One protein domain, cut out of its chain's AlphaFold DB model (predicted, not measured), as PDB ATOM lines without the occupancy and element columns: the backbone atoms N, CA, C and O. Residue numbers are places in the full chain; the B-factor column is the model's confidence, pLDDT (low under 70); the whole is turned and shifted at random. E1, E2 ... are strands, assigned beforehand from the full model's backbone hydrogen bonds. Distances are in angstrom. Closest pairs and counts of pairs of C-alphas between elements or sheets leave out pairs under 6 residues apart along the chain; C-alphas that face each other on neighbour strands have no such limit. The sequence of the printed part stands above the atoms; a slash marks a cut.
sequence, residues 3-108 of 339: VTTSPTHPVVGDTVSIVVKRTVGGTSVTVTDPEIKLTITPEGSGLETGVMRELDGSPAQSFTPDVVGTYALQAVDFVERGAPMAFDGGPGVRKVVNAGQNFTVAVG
ATOM      1  N   VAL A   3      18.637 -33.192 -31.887       95.56
ATOM      2  CA  VAL A   3      18.500 -33.749 -30.542       95.56
ATOM      3  C   VAL A   3      19.030 -32.729 -29.545       95.56
ATOM      4  O   VAL A   3      20.091 -32.145 -29.760       95.56
ATOM      5  N   THR A   4      18.291 -32.515 -28.465       95.88
ATOM      6  CA  THR A   4      18.720 -31.701 -27.326       95.88
ATOM      7  C   THR A   4      18.558 -32.499 -26.046       95.88
ATOM      8  O   THR A   4      17.556 -33.197 -25.893       95.88
ATOM      9  N   THR A   5      19.507 -32.365 -25.126       96.62
ATOM     10  CA  THR A   5      19.477 -33.031 -23.823       96.62
ATOM     11  C   THR A   5      19.373 -32.018 -22.690       96.62
ATOM     12  O   THR A   5      19.886 -30.906 -22.806       96.62
ATOM     13  N   SER A   6      18.722 -32.401 -21.594       95.94
ATOM     14  CA  SER A   6      18.644 -31.605 -20.369       95.94
ATOM     15  C   SER A   6      18.876 -32.496 -19.146       95.94
ATOM     16  O   SER A   6      18.208 -33.523 -19.054       95.94
ATOM     17  N   PRO A   7      19.754 -32.114 -18.201       94.81
ATOM     18  CA  PRO A   7      20.571 -30.894 -18.208       94.81
ATOM     19  C   PRO A   7      21.680 -30.926 -19.277       94.81
ATOM     20  O   PRO A   7      22.037 -31.984 -19.791       94.81
ATOM     21  N   THR A   8      22.236 -29.759 -19.624       90.31
ATOM     22  CA  THR A   8      23.334 -29.634 -20.610       90.31
ATOM     23  C   THR A   8      24.653 -30.230 -20.097       90.31
ATOM     24  O   THR A   8      25.466 -30.714 -20.880       90.31
ATOM     25  N   HIS A   9      24.856 -30.211 -18.777       91.75
ATOM     26  CA  HIS A   9      26.042 -30.731 -18.091       91.75
ATOM     27  C   HIS A   9      25.625 -31.721 -16.996       91.75
ATOM     28  O   HIS A   9      25.729 -31.395 -15.809       91.75
ATOM     29  N   PRO A  10      25.111 -32.907 -17.372       96.25
ATOM     30  CA  PRO A  10      24.663 -33.892 -16.400       96.25
ATOM     31  C   PRO A  10      25.837 -34.442 -15.600       96.25
ATOM     32  O   PRO A  10      26.938 -34.628 -16.131       96.25
ATOM     33  N   VAL A  11      25.596 -34.718 -14.327       95.75
ATOM     34  CA  VAL A  11      26.477 -35.538 -13.493       95.75
ATOM     35  C   VAL A  11      25.843 -36.902 -13.245       95.75
ATOM     36  O   VAL A  11      24.669 -37.121 -13.544       95.75
ATOM     37  N   VAL A  12      26.631 -37.838 -12.723       95.12
ATOM     38  CA  VAL A  12      26.129 -39.151 -12.294       95.12
ATOM     39  C   VAL A  12      24.903 -38.987 -11.389       95.12
ATOM     40  O   VAL A  12      24.933 -38.202 -10.441       95.12
ATOM     41  N   GLY A  13      23.838 -39.733 -11.686       94.81
ATOM     42  CA  GLY A  13      22.568 -39.690 -10.960       94.81
ATOM     43  C   GLY A  13      21.546 -38.670 -11.473       94.81
ATOM     44  O   GLY A  13      20.378 -38.774 -11.100       94.81
ATOM     45  N   ASP A  14      21.923 -37.733 -12.351       96.69
ATOM     46  CA  ASP A  14      20.963 -36.807 -12.965       96.69
ATOM     47  C   ASP A  14      20.071 -37.529 -13.984       96.69
ATOM     48  O   ASP A  14      20.556 -38.252 -14.850       96.69
ATOM     49  N   THR A  15      18.765 -37.270 -13.986       97.31
ATOM     50  CA  THR A  15      17.910 -37.722 -15.093       97.31
ATOM     51  C   THR A  15      18.151 -36.861 -16.333       97.31
ATOM     52  O   THR A  15      17.815 -35.675 -16.362       97.31
ATOM     53  N   VAL A  16      18.702 -37.469 -17.385       97.69
ATOM     54  CA  VAL A  16      18.940 -36.831 -18.682       97.69
ATOM     55  C   VAL A  16      17.710 -37.002 -19.558       97.69
ATOM     56  O   VAL A  16      17.459 -38.081 -20.085       97.69
ATOM     57  N   SER A  17      16.955 -35.923 -19.748       97.00
ATOM     58  CA  SER A  17      15.836 -35.854 -20.695       97.00
ATOM     59  C   SER A  17      16.337 -35.599 -22.114       97.00
ATOM     60  O   SER A  17      17.225 -34.772 -22.319       97.00
ATOM     61  N   ILE A  18      15.745 -36.266 -23.103       96.88
ATOM     62  CA  ILE A  18      16.136 -36.231 -24.514       96.88
ATOM     63  C   ILE A  18      14.938 -35.766 -25.335       96.88
ATOM     64  O   ILE A  18      13.909 -36.427 -25.394       96.88
ATOM     65  N   VAL A  19      15.089 -34.633 -26.015       95.94
ATOM     66  CA  VAL A  19      14.059 -34.082 -26.898       95.94
ATOM     67  C   VAL A  19      14.537 -34.160 -28.336       95.94
ATOM     68  O   VAL A  19      15.610 -33.662 -28.685       95.94
ATOM     69  N   VAL A  20      13.706 -34.756 -29.186       96.00
ATOM     70  CA  VAL A  20      13.966 -34.922 -30.613       96.00
ATOM     71  C   VAL A  20      13.051 -34.005 -31.411       96.00
ATOM     72  O   VAL A  20      11.832 -34.025 -31.249       96.00
ATOM     73  N   LYS A  21      13.626 -33.216 -32.319       94.62
ATOM     74  CA  LYS A  21      12.890 -32.333 -33.229       94.62
ATOM     75  C   LYS A  21      13.212 -32.630 -34.689       94.62
ATOM     76  O   LYS A  21      14.339 -32.983 -35.051       94.62
ATOM     77  N   ARG A  22      12.228 -32.423 -35.561       91.81
ATOM     78  CA  ARG A  22      12.374 -32.471 -37.023       91.81
ATOM     79  C   ARG A  22      11.826 -31.206 -37.669       91.81
ATOM     80  O   ARG A  22      10.996 -30.522 -37.082       91.81
ATOM     81  N   THR A  23      12.271 -30.909 -38.885       90.62
ATOM     82  CA  THR A  23      11.773 -29.763 -39.653       90.62
ATOM     83  C   THR A  23      10.728 -30.237 -40.655       90.62
ATOM     84  O   THR A  23      11.025 -31.088 -41.491       90.62
ATOM     85  N   VAL A  24       9.521 -29.680 -40.590       87.12
ATOM     86  CA  VAL A  24       8.412 -29.947 -41.518       87.12
ATOM     87  C   VAL A  24       7.962 -28.611 -42.103       87.12
ATOM     88  O   VAL A  24       7.547 -27.725 -41.363       87.12
ATOM     89  N   GLY A  25       8.099 -28.429 -43.421       86.19
ATOM     90  CA  GLY A  25       7.702 -27.181 -44.092       86.19
ATOM     91  C   GLY A  25       8.382 -25.923 -43.529       86.19
ATOM     92  O   GLY A  25       7.748 -24.881 -43.426       86.19
ATOM     93  N   GLY A  26       9.639 -26.032 -43.084       89.00
ATOM     94  CA  GLY A  26      10.381 -24.937 -42.443       89.00
ATOM     95  C   GLY A  26      10.095 -24.737 -40.947       89.00
ATOM     96  O   GLY A  26      10.805 -23.973 -40.302       89.00
ATOM     97  N   THR A  27       9.126 -25.451 -40.367       90.31
ATOM     98  CA  THR A  27       8.783 -25.366 -38.935       90.31
ATOM     99  C   THR A  27       9.416 -26.514 -38.150       90.31
ATOM    100  O   THR A  27       9.410 -27.658 -38.605       90.31
ATOM    101  N   SER A  28       9.961 -26.231 -36.964       91.88
ATOM    102  CA  SER A  28      10.494 -27.260 -36.062       91.88
ATOM    103  C   SER A  28       9.364 -27.896 -35.247       91.88
ATOM    104  O   SER A  28       8.621 -27.192 -34.569       91.88
ATOM    105  N   VAL A  29       9.239 -29.221 -35.310       92.19
ATOM    106  CA  VAL A  29       8.193 -30.010 -34.646       92.19
ATOM    107  C   VAL A  29       8.850 -31.086 -33.781       92.19
ATOM    108  O   VAL A  29       9.760 -31.778 -34.245       92.19
ATOM    109  N   THR A  30       8.399 -31.226 -32.534       92.56
ATOM    110  CA  THR A  30       8.832 -32.304 -31.631       92.56
ATOM    111  C   THR A  30       8.325 -33.650 -32.139       92.56
ATOM    112  O   THR A  30       7.166 -33.776 -32.530       92.56
ATOM    113  N   VAL A  31       9.199 -34.652 -32.152       91.12
ATOM    114  CA  VAL A  31       8.831 -36.039 -32.441       91.12
ATOM    115  C   VAL A  31       8.265 -36.636 -31.157       91.12
ATOM    116  O   VAL A  31       8.939 -36.597 -30.133       91.12
ATOM    117  N   THR A  32       7.030 -37.136 -31.202       85.19
ATOM    118  CA  THR A  32       6.315 -37.602 -30.002       85.19
ATOM    119  C   THR A  32       6.856 -38.928 -29.476       85.19
ATOM    120  O   THR A  32       6.950 -39.077 -28.269       85.19
ATOM    121  N   ASP A  33       7.276 -39.832 -30.369       86.06
ATOM    122  CA  ASP A  33       7.733 -41.187 -30.024       86.06
ATOM    123  C   ASP A  33       9.028 -41.568 -30.775       86.06
ATOM    124  O   ASP A  33       9.032 -42.501 -31.587       86.06
ATOM    125  N   PRO A  34      10.136 -40.826 -30.590       93.06
ATOM    126  CA  PRO A  34      11.413 -41.232 -31.151       93.06
ATOM    127  C   PRO A  34      11.898 -42.506 -30.451       93.06
ATOM    128  O   PRO A  34      11.768 -42.652 -29.237       93.06
ATOM    129  N   GLU A  35      12.521 -43.411 -31.198       94.75
ATOM    130  CA  GLU A  35      13.253 -44.514 -30.587       94.75
ATOM    131  C   GLU A  35      14.651 -44.023 -30.225       94.75
ATOM    132  O   GLU A  35      15.415 -43.605 -31.100       94.75
ATOM    133  N   ILE A  36      14.985 -44.046 -28.937       96.81
ATOM    134  CA  ILE A  36      16.325 -43.708 -28.469       96.81
ATOM    135  C   ILE A  36      17.057 -44.993 -28.108       96.81
ATOM    136  O   ILE A  36      16.586 -45.806 -27.312       96.81
ATOM    137  N   LYS A  37      18.233 -45.169 -28.696       96.81
ATOM    138  CA  LYS A  37      19.101 -46.314 -28.477       96.81
ATOM    139  C   LYS A  37      20.372 -45.878 -27.767       96.81
ATOM    140  O   LYS A  37      21.102 -45.032 -28.280       96.81
ATOM    141  N   LEU A  38      20.673 -46.505 -26.637       97.69
ATOM    142  CA  LEU A  38      21.981 -46.420 -26.005       97.69
ATOM    143  C   LEU A  38      22.933 -47.369 -26.736       97.69
ATOM    144  O   LEU A  38      22.674 -48.565 -26.843       97.69
ATOM    145  N   THR A  39      24.003 -46.829 -27.312       97.88
ATOM    146  CA  THR A  39      24.923 -47.578 -28.187       97.88
ATOM    147  C   THR A  39      26.265 -47.873 -27.536       97.88
ATOM    148  O   THR A  39      26.855 -48.907 -27.831       97.88
ATOM    149  N   ILE A  40      26.739 -46.988 -26.657       97.62
ATOM    150  CA  ILE A  40      27.982 -47.156 -25.899       97.62
ATOM    151  C   ILE A  40      27.757 -46.615 -24.494       97.62
ATOM    152  O   ILE A  40      27.213 -45.517 -24.333       97.62
ATOM    153  N   THR A  41      28.225 -47.366 -23.507       97.62
ATOM    154  CA  THR A  41      28.319 -46.949 -22.111       97.62
ATOM    155  C   THR A  41      29.785 -46.822 -21.692       97.62
ATOM    156  O   THR A  41      30.640 -47.526 -22.240       97.62
ATOM    157  N   PRO A  42      30.108 -45.935 -20.736       95.75
ATOM    158  CA  PRO A  42      31.433 -45.897 -20.133       95.75
ATOM    159  C   PRO A  42      31.774 -47.206 -19.412       95.75
ATOM    160  O   PRO A  42      30.893 -47.975 -19.019       95.75
ATOM    161  N   GLU A  43      33.068 -47.437 -19.201       95.19
ATOM    162  CA  GLU A  43      33.545 -48.551 -18.383       95.19
ATOM    163  C   GLU A  43      32.978 -48.462 -16.957       95.19
ATOM    164  O   GLU A  43      32.940 -47.389 -16.355       95.19
ATOM    165  N   GLY A  44      32.512 -49.596 -16.425       94.88
ATOM    166  CA  GLY A  44      31.893 -49.680 -15.097       94.88
ATOM    167  C   GLY A  44      30.397 -49.344 -15.049       94.88
ATOM    168  O   GLY A  44      29.784 -49.547 -14.006       94.88
ATOM    169  N   SER A  45      29.801 -48.885 -16.155       97.00
ATOM    170  CA  SER A  45      28.349 -48.696 -16.276       97.00
ATOM    171  C   SER A  45      27.613 -50.035 -16.182       97.00
ATOM    172  O   SER A  45      27.956 -50.986 -16.884       97.00
ATOM    173  N   GLY A  46      26.558 -50.081 -15.373       96.38
ATOM    174  CA  GLY A  46      25.581 -51.166 -15.306       96.38
ATOM    175  C   GLY A  46      24.413 -51.013 -16.287       96.38
ATOM    176  O   GLY A  46      23.629 -51.948 -16.432       96.38
ATOM    177  N   LEU A  47      24.280 -49.868 -16.970       95.62
ATOM    178  CA  LEU A  47      23.257 -49.684 -18.008       95.62
ATOM    179  C   LEU A  47      23.463 -50.615 -19.216       95.62
ATOM    180  O   LEU A  47      24.571 -50.746 -19.740       95.62
ATOM    181  N   GLU A  48      22.372 -51.202 -19.710       94.44
ATOM    182  CA  GLU A  48      22.380 -52.039 -20.911       94.44
ATOM    183  C   GLU A  48      22.313 -51.198 -22.194       94.44
ATOM    184  O   GLU A  48      21.527 -50.257 -22.317       94.44
ATOM    185  N   THR A  49      23.116 -51.566 -23.198       96.38
ATOM    186  CA  THR A  49      22.979 -50.997 -24.549       96.38
ATOM    187  C   THR A  49      21.762 -51.585 -25.260       96.38
ATOM    188  O   THR A  49      21.448 -52.765 -25.124       96.38
ATOM    189  N   GLY A  50      21.081 -50.773 -26.063       96.31
ATOM    190  CA  GLY A  50      19.840 -51.165 -26.717       96.31
ATOM    191  C   GLY A  50      18.826 -50.035 -26.770       96.31
ATOM    192  O   GLY A  50      19.128 -48.884 -26.459       96.31
ATOM    193  N   VAL A  51      17.626 -50.367 -27.242       95.25
ATOM    194  CA  VAL A  51      16.499 -49.430 -27.265       95.25
ATOM    195  C   VAL A  51      16.065 -49.172 -25.833       95.25
ATOM    196  O   VAL A  51      15.715 -50.111 -25.121       95.25
ATOM    197  N   MET A  52      16.073 -47.908 -25.429       95.12
ATOM    198  CA  MET A  52      15.637 -47.516 -24.098       95.12
ATOM    199  C   MET A  52      14.109 -47.563 -24.041       95.12
ATOM    200  O   MET A  52      13.425 -47.057 -24.936       95.12
ATOM    201  N   ARG A  53      13.573 -48.204 -23.002       93.56
ATOM    202  CA  ARG A  53      12.134 -48.384 -22.798       93.56
ATOM    203  C   ARG A  53      11.741 -48.015 -21.380       93.56
ATOM    204  O   ARG A  53      12.492 -48.281 -20.447       93.56
ATOM    205  N   GLU A  54      10.556 -47.441 -21.250       90.12
ATOM    206  CA  GLU A  54       9.889 -47.259 -19.967       90.12
ATOM    207  C   GLU A  54       9.344 -48.606 -19.456       90.12
ATOM    208  O   GLU A  54       9.298 -49.604 -20.184       90.12
ATOM    209  N   LEU A  55       8.887 -48.641 -18.201       88.12
ATOM    210  CA  LEU A  55       8.319 -49.850 -17.582       88.12
ATOM    211  C   LEU A  55       7.085 -50.395 -18.319       88.12
ATOM    212  O   LEU A  55       6.822 -51.596 -18.272       88.12
ATOM    213  N   ASP A  56       6.333 -49.530 -19.000       88.88
ATOM    214  CA  ASP A  56       5.175 -49.906 -19.819       88.88
ATOM    215  C   ASP A  56       5.555 -50.363 -21.244       88.88
ATOM    216  O   ASP A  56       4.688 -50.713 -22.046       88.88
ATOM    217  N   GLY A  57       6.854 -50.386 -21.563       86.38
ATOM    218  CA  GLY A  57       7.401 -50.788 -22.855       86.38
ATOM    219  C   GLY A  57       7.429 -49.684 -23.916       86.38
ATOM    220  O   GLY A  57       7.955 -49.932 -25.013       86.38
ATOM    221  N   SER A  58       6.910 -48.487 -23.620       87.25
ATOM    222  CA  SER A  58       6.994 -47.320 -24.506       87.25
ATOM    223  C   SER A  58       8.446 -46.828 -24.665       87.25
ATOM    224  O   SER A  58       9.300 -47.158 -23.837       87.25
ATOM    225  N   PRO A  59       8.790 -46.108 -25.754       89.44
ATOM    226  CA  PRO A  59      10.138 -45.572 -25.935       89.44
ATOM    227  C   PRO A  59      10.504 -44.592 -24.816       89.44
ATOM    228  O   PRO A  59       9.827 -43.580 -24.634       89.44
ATOM    229  N   ALA A  60      11.602 -44.864 -24.108       93.50
ATOM    230  CA  ALA A  60      12.084 -43.950 -23.084       93.50
ATOM    231  C   ALA A  60      12.736 -42.722 -23.722       93.50
ATOM    232  O   ALA A  60      13.595 -42.825 -24.604       93.50
ATOM    233  N   GLN A  61      12.350 -41.547 -23.229       93.19
ATOM    234  CA  GLN A  61      12.924 -40.257 -23.630       93.19
ATOM    235  C   GLN A  61      13.849 -39.689 -22.557       93.19
ATOM    236  O   GLN A  61      14.213 -38.514 -22.589       93.19
ATOM    237  N   SER A  62      14.241 -40.517 -21.594       95.25
ATOM    238  CA  SER A  62      15.228 -40.156 -20.595       95.25
ATOM    239  C   SER A  62      16.041 -41.364 -20.151       95.25
ATOM    240  O   SER A  62      15.659 -42.506 -20.397       95.25
ATOM    241  N   PHE A  63      17.181 -41.104 -19.523       96.19
ATOM    242  CA  PHE A  63      17.954 -42.113 -18.806       96.19
ATOM    243  C   PHE A  63      18.720 -41.457 -17.657       96.19
ATOM    244  O   PHE A  63      18.956 -40.248 -17.674       96.19
ATOM    245  N   THR A  64      19.128 -42.254 -16.672       97.06
ATOM    246  CA  THR A  64      19.954 -41.791 -15.553       97.06
ATOM    247  C   THR A  64      21.329 -42.448 -15.667       97.06
ATOM    248  O   THR A  64      21.410 -43.667 -15.512       97.06
ATOM    249  N   PRO A  65      22.403 -41.695 -15.962       96.94
ATOM    250  CA  PRO A  65      23.745 -42.236 -16.012       96.94
ATOM    251  C   PRO A  65      24.217 -42.600 -14.604       96.94
ATOM    252  O   PRO A  65      23.990 -41.876 -13.633       96.94
ATOM    253  N   ASP A  66      24.892 -43.732 -14.515       96.81
ATOM    254  CA  ASP A  66      25.338 -44.385 -13.288       96.81
ATOM    255  C   ASP A  66      26.845 -44.247 -13.038       96.81
ATOM    256  O   ASP A  66      27.302 -44.426 -11.910       96.81
ATOM    257  N   VAL A  67      27.613 -43.869 -14.062       96.00
ATOM    258  CA  VAL A  67      29.055 -43.628 -13.976       96.00
ATOM    259  C   VAL A  67      29.473 -42.404 -14.790       96.00
ATOM    260  O   VAL A  67      28.758 -41.911 -15.664       96.00
ATOM    261  N   VAL A  68      30.658 -41.877 -14.481       95.00
ATOM    262  CA  VAL A  68      31.259 -40.778 -15.245       95.00
ATOM    263  C   VAL A  68      31.701 -41.271 -16.623       95.00
ATOM    264  O   VAL A  68      32.158 -42.402 -16.769       95.00
ATOM    265  N   GLY A  69      31.631 -40.409 -17.635       94.62
ATOM    266  CA  GLY A  69      32.161 -40.716 -18.962       94.62
ATOM    267  C   GLY A  69      31.250 -40.289 -20.102       94.62
ATOM    268  O   GLY A  69      30.345 -39.477 -19.943       94.62
ATOM    269  N   THR A  70      31.535 -40.807 -21.295       96.19
ATOM    270  CA  THR A  70      30.758 -40.496 -22.499       96.19
ATOM    271  C   THR A  70      29.795 -41.630 -22.814       96.19
ATOM    272  O   THR A  70      30.228 -42.739 -23.119       96.19
ATOM    273  N   TYR A  71      28.501 -41.329 -22.801       97.56
ATOM    274  CA  TYR A  71      27.459 -42.214 -23.314       97.56
ATOM    275  C   TYR A  71      27.199 -41.856 -24.778       97.56
ATOM    276  O   TYR A  71      27.011 -40.680 -25.100       97.56
ATOM    277  N   ALA A  72      27.198 -42.841 -25.676       97.88
ATOM    278  CA  ALA A  72      26.848 -42.623 -27.080       97.88
ATOM    279  C   ALA A  72      25.437 -43.137 -27.347       97.88
ATOM    280  O   ALA A  72      25.114 -44.287 -27.036       97.88
ATOM    281  N   LEU A  73      24.602 -42.306 -27.957       98.06
ATOM    282  CA  LEU A  73      23.206 -42.606 -28.231       98.06
ATOM    283  C   LEU A  73      22.874 -42.376 -29.704       98.06
ATOM    284  O   LEU A  73      23.532 -41.617 -30.417       98.06
ATOM    285  N   GLN A  74      21.799 -43.017 -30.141       97.50
ATOM    286  CA  GLN A  74      21.180 -42.803 -31.436       97.50
ATOM    287  C   GLN A  74      19.697 -42.506 -31.229       97.50
ATOM    288  O   GLN A  74      18.992 -43.291 -30.608       97.50
ATOM    289  N   ALA A  75      19.217 -41.389 -31.766       96.75
ATOM    290  CA  ALA A  75      17.793 -41.102 -31.868       96.75
ATOM    291  C   ALA A  75      17.300 -41.472 -33.269       96.75
ATOM    292  O   ALA A  75      17.949 -41.115 -34.255       96.75
ATOM    293  N   VAL A  76      16.148 -42.131 -33.369       94.75
ATOM    294  CA  VAL A  76      15.518 -42.523 -34.635       94.75
ATOM    295  C   VAL A  76      14.068 -42.038 -34.665       94.75
ATOM    296  O   VAL A  76      13.276 -42.348 -33.780       94.75
ATOM    297  N   ASP A  77      13.723 -41.263 -35.692       92.19
ATOM    298  CA  ASP A  77      12.351 -40.845 -35.996       92.19
ATOM    299  C   ASP A  77      11.725 -41.832 -36.987       92.19
ATOM    300  O   ASP A  77      12.319 -42.143 -38.026       92.19
ATOM    301  N   PHE A  78      10.506 -42.276 -36.695       88.31
ATOM    302  CA  PHE A  78       9.726 -43.151 -37.561       88.31
ATOM    303  C   PHE A  78       8.504 -42.417 -38.109       88.31
ATOM    304  O   PHE A  78       7.843 -41.643 -37.421       88.31
ATOM    305  N   VAL A  79       8.164 -42.708 -39.362       84.75
ATOM    306  CA  VAL A  79       6.894 -42.299 -39.968       84.75
ATOM    307  C   VAL A  79       6.119 -43.523 -40.411       84.75
ATOM    308  O   VAL A  79       6.680 -44.489 -40.932       84.75
ATOM    309  N   GLU A  80       4.810 -43.470 -40.226       83.69
ATOM    310  CA  GLU A  80       3.910 -44.461 -40.790       83.69
ATOM    311  C   GLU A  80       3.673 -44.147 -42.264       83.69
ATOM    312  O   GLU A  80       3.332 -43.023 -42.640       83.69
ATOM    313  N   ARG A  81       3.888 -45.144 -43.121       78.62
ATOM    314  CA  ARG A  81       3.544 -45.065 -44.538       78.62
ATOM    315  C   ARG A  81       2.503 -46.117 -44.865       78.62
ATOM    316  O   ARG A  81       2.674 -47.290 -44.534       78.62
ATOM    317  N   GLY A  82       1.456 -45.681 -45.561       75.81
ATOM    318  CA  GLY A  82       0.529 -46.585 -46.222       75.81
ATOM    319  C   GLY A  82       1.281 -47.408 -47.267       75.81
ATOM    320  O   GLY A  82       1.934 -46.851 -48.150       75.81
ATOM    321  N   ALA A  83       1.212 -48.725 -47.145       66.62
ATOM    322  CA  ALA A  83       1.669 -49.679 -48.138       66.62
ATOM    323  C   ALA A  83       0.439 -50.383 -48.740       66.62
ATOM    324  O   ALA A  83      -0.536 -50.616 -48.021       66.62
ATOM    325  N   PRO A  84       0.457 -50.744 -50.035       65.06
ATOM    326  CA  PRO A  84      -0.560 -51.629 -50.596       65.06
ATOM    327  C   PRO A  84      -0.652 -52.909 -49.756       65.06
ATOM    328  O   PRO A  84       0.381 -53.416 -49.310       65.06
ATOM    329  N   MET A  85      -1.866 -53.424 -49.532       63.19
ATOM    330  CA  MET A  85      -2.033 -54.689 -48.811       63.19
ATOM    331  C   MET A  85      -1.233 -55.787 -49.516       63.19
ATOM    332  O   MET A  85      -1.284 -55.913 -50.742       63.19
ATOM    333  N   ALA A  86      -0.479 -56.568 -48.746       61.97
ATOM    334  CA  ALA A  86       0.129 -57.780 -49.272       61.97
ATOM    335  C   ALA A  86      -0.975 -58.805 -49.601       61.97
ATOM    336  O   ALA A  86      -2.070 -58.757 -49.039       61.97
ATOM    337  N   PHE A  87      -0.695 -59.726 -50.529       55.12
ATOM    338  CA  PHE A  87      -1.653 -60.749 -50.983       55.12
ATOM    339  C   PHE A  87      -2.159 -61.672 -49.853       55.12
ATOM    340  O   PHE A  87      -3.161 -62.356 -50.035       55.12
ATOM    341  N   ASP A  88      -1.490 -61.681 -48.698       67.81
ATOM    342  CA  ASP A  88      -1.824 -62.447 -47.492       67.81
ATOM    343  C   ASP A  88      -2.670 -61.668 -46.461       67.81
ATOM    344  O   ASP A  88      -2.973 -62.196 -45.393       67.81
ATOM    345  N   GLY A  89      -3.066 -60.424 -46.759       60.66
ATOM    346  CA  GLY A  89      -3.880 -59.601 -45.858       60.66
ATOM    347  C   GLY A  89      -3.102 -58.933 -44.718       60.66
ATOM    348  O   GLY A  89      -3.720 -58.440 -43.774       60.66
ATOM    349  N   GLY A  90      -1.765 -58.892 -44.786       59.75
ATOM    350  CA  GLY A  90      -0.948 -58.163 -43.815       59.75
ATOM    351  C   GLY A  90      -1.290 -56.660 -43.738       59.75
ATOM    352  O   GLY A  90      -1.733 -56.070 -44.731       59.75
ATOM    353  N   PRO A  91      -1.079 -56.012 -42.573       59.34
ATOM    354  CA  PRO A  91      -1.496 -54.631 -42.339       59.34
ATOM    355  C   PRO A  91      -0.892 -53.658 -43.362       59.34
ATOM    356  O   PRO A  91       0.311 -53.666 -43.630       59.34
ATOM    357  N   GLY A  92      -1.738 -52.779 -43.908       67.69
ATOM    358  CA  GLY A  92      -1.387 -51.787 -44.934       67.69
ATOM    359  C   GLY A  92      -0.611 -50.569 -44.423       67.69
ATOM    360  O   GLY A  92      -0.514 -49.573 -45.132       67.69
ATOM    361  N   VAL A  93      -0.072 -50.603 -43.202       72.06
ATOM    362  CA  VAL A  93       0.730 -49.514 -42.629       72.06
ATOM    363  C   VAL A  93       2.050 -50.086 -42.136       72.06
ATOM    364  O   VAL A  93       2.077 -51.056 -41.382       72.06
ATOM    365  N   ARG A  94       3.159 -49.487 -42.575       76.38
ATOM    366  CA  ARG A  94       4.511 -49.857 -42.142       76.38
ATOM    367  C   ARG A  94       5.192 -48.657 -41.498       76.38
ATOM    368  O   ARG A  94       5.136 -47.554 -42.045       76.38
ATOM    369  N   LYS A  95       5.877 -48.883 -40.374       80.56
ATOM    370  CA  LYS A  95       6.809 -47.903 -39.802       80.56
ATOM    371  C   LYS A  95       8.091 -47.911 -40.624       80.56
ATOM    372  O   LYS A  95       8.720 -48.953 -40.793       80.56
ATOM    373  N   VAL A  96       8.462 -46.751 -41.151       85.69
ATOM    374  CA  VAL A  96       9.691 -46.552 -41.920       85.69
ATOM    375  C   VAL A  96      10.536 -45.519 -41.192       85.69
ATOM    376  O   VAL A  96      10.010 -44.514 -40.711       85.69
ATOM    377  N   VAL A  97      11.844 -45.762 -41.112       88.00
ATOM    378  CA  VAL A  97      12.787 -44.774 -40.582       88.00
ATOM    379  C   VAL A  97      12.717 -43.526 -41.454       88.00
ATOM    380  O   VAL A  97      12.924 -43.586 -42.666       88.00
ATOM    381  N   ASN A  98      12.410 -42.396 -40.832       88.88
ATOM    382  CA  ASN A  98      12.406 -41.097 -41.483       88.88
ATOM    383  C   ASN A  98      13.791 -40.447 -41.401       88.88
ATOM    384  O   ASN A  98      14.314 -39.951 -42.395       88.88
ATOM    385  N   ALA A  99      14.386 -40.463 -40.207       90.94
ATOM    386  CA  ALA A  99      15.705 -39.907 -39.940       90.94
ATOM    387  C   ALA A  99      16.332 -40.566 -38.707       90.94
ATOM    388  O   ALA A  99      15.624 -41.052 -37.827       90.94
ATOM    389  N   GLY A 100      17.660 -40.531 -38.628       92.75
ATOM    390  CA  GLY A 100      18.407 -40.915 -37.436       92.75
ATOM    391  C   GLY A 100      19.529 -39.923 -37.146       92.75
ATOM    392  O   GLY A 100      20.068 -39.306 -38.067       92.75
ATOM    393  N   GLN A 101      19.876 -39.768 -35.873       95.81
ATOM    394  CA  GLN A 101      20.960 -38.905 -35.422       95.81
ATOM    395  C   GLN A 101      21.733 -39.574 -34.287       95.81
ATOM    396  O   GLN A 101      21.157 -39.901 -33.253       95.81
ATOM    397  N   ASN A 102      23.045 -39.731 -34.472       96.88
ATOM    398  CA  ASN A 102      23.952 -40.120 -33.397       96.88
ATOM    399  C   ASN A 102      24.354 -38.876 -32.598       96.88
ATOM    400  O   ASN A 102      24.571 -37.809 -33.176       96.88
ATOM    401  N   PHE A 103      24.463 -39.015 -31.282       96.88
ATOM    402  CA  PHE A 103      24.912 -37.959 -30.381       96.88
ATOM    403  C   PHE A 103      25.583 -38.564 -29.148       96.88
ATOM    404  O   PHE A 103      25.466 -39.760 -28.880       96.88
ATOM    405  N   THR A 104      26.307 -37.738 -28.405       96.62
ATOM    406  CA  THR A 104      26.948 -38.143 -27.158       96.62
ATOM    407  C   THR A 104      26.467 -37.283 -26.004       96.62
ATOM    408  O   THR A 104      26.132 -36.111 -26.179       96.62
ATOM    409  N   VAL A 105      26.449 -37.877 -24.816       96.19
ATOM    410  CA  VAL A 105      26.218 -37.185 -23.552       96.19
ATOM    411  C   VAL A 105      27.462 -37.385 -22.698       96.19
ATOM    412  O   VAL A 105      27.785 -38.506 -22.307       96.19
ATOM    413  N   ALA A 106      28.184 -36.292 -22.453       95.00
ATOM    414  CA  ALA A 106      29.313 -36.282 -21.535       95.00
ATOM    415  C   ALA A 106      28.787 -36.099 -20.109       95.00
ATOM    416  O   ALA A 106      28.238 -35.048 -19.776       95.00
ATOM    417  N   VAL A 107      28.959 -37.125 -19.284       96.62
ATOM    418  CA  VAL A 107      28.527 -37.155 -17.887       96.62
ATOM    419  C   VAL A 107      29.732 -36.919 -16.990       96.62
ATOM    420  O   VAL A 107      30.763 -37.589 -17.106       96.62
ATOM    421  N   GLY A 108      29.597 -35.926 -16.121       95.62
ATOM    422  CA  GLY A 108      30.634 -35.494 -15.196       95.62
ATOM    423  C   GLY A 108      30.392 -35.964 -13.768       95.62
ATOM    424  O   GLY A 108      29.524 -36.793 -13.492       95.62
TER     425      GLY A 108
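What this domain is: This is residues 3 to 108 of the 339 residues of an uncharacterized protein of Polyangiaceae bacterium (UniProt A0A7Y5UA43). Two three-stranded sheets stand partly face to face as a loose sandwich with crossed strands: E1, E2 and E3 make the smaller sheet, and E4, E5 and E6 the larger, whose long E5-E6 hairpin makes the longest axis and reaches well past the smaller sheet to a loop at Phe 87. The turn of the E2-E3 hairpin, residues 23 to 28, sticks out free, and a long link, residues 41 to 68, pairs briefly with E4 and with E2. The printed part has 106 residues with no named helix and six named strands, E1 to E6 in turn, in sheets of order E1 - E2 - E3 and E4 - E5 - E6, both antiparallel. The class is all strand, though named strands hold 52 of the 106 residues, under half. The whole is loose, with a radius of gyration of the C-alphas of 16.3 A, and spans 53 by 34 by 22 A.

Where its parts are: E1 is residues 3 to 6, beginning at C-alpha 3 (18.500, -33.749, -30.542). E2, residues 16 to 24, is 26.1 A long. E3 is residues 27 to 30, and E4, residues 35 to 40, is 15.7 A long. E5, residues 69 to 82, is 42.2 A long and ends at C-alpha 82 (0.529, -46.585, -46.222). E6, residues 93 to 107, is 39.2 A long, bends by 54 degrees at residue 99 and ends at C-alpha 107 (28.527, -37.155, -17.887).

How they stand to each other: E1, E2 and E3 form a meander, each strand the antiparallel neighbour of the one before. The pairing on E2 is staggered: residues 17 to 20 pair with E1, with N 4 and O 19 at 2.9 A, and residues 21 to 24 with E3, with N 24 and O 27 at 2.8 A. E4, E5 and E6 form a second meander, twisted, with E5 as inner strand. N 37 and O 74 are 2.8 A apart between E4 and E5, and N 73 and O 103 are 2.8 A apart between E5 and E6. The strands of the two sheets stand at 50 degrees to each other. The closest C-alphas of E2 and E5, those of Val 20 and Ala 75, are 7.4 A apart. E2 and E6 are near each other, while E3 is apart from E5 and E6. Residues 62 to 63 pair with residues 16 to 17 of E2, and residues 50 to 51 with residues 37 to 38 of E4.

The domain as a whole: The two C-alphas farthest apart, those of Phe 87 and Gly 108, are 54.4 A apart. The printed part has no cut. The link E4 to E5 is long, with 28 residues. The mean pLDDT of the printed part is 90.1, and residues 83 to 92 are under 70.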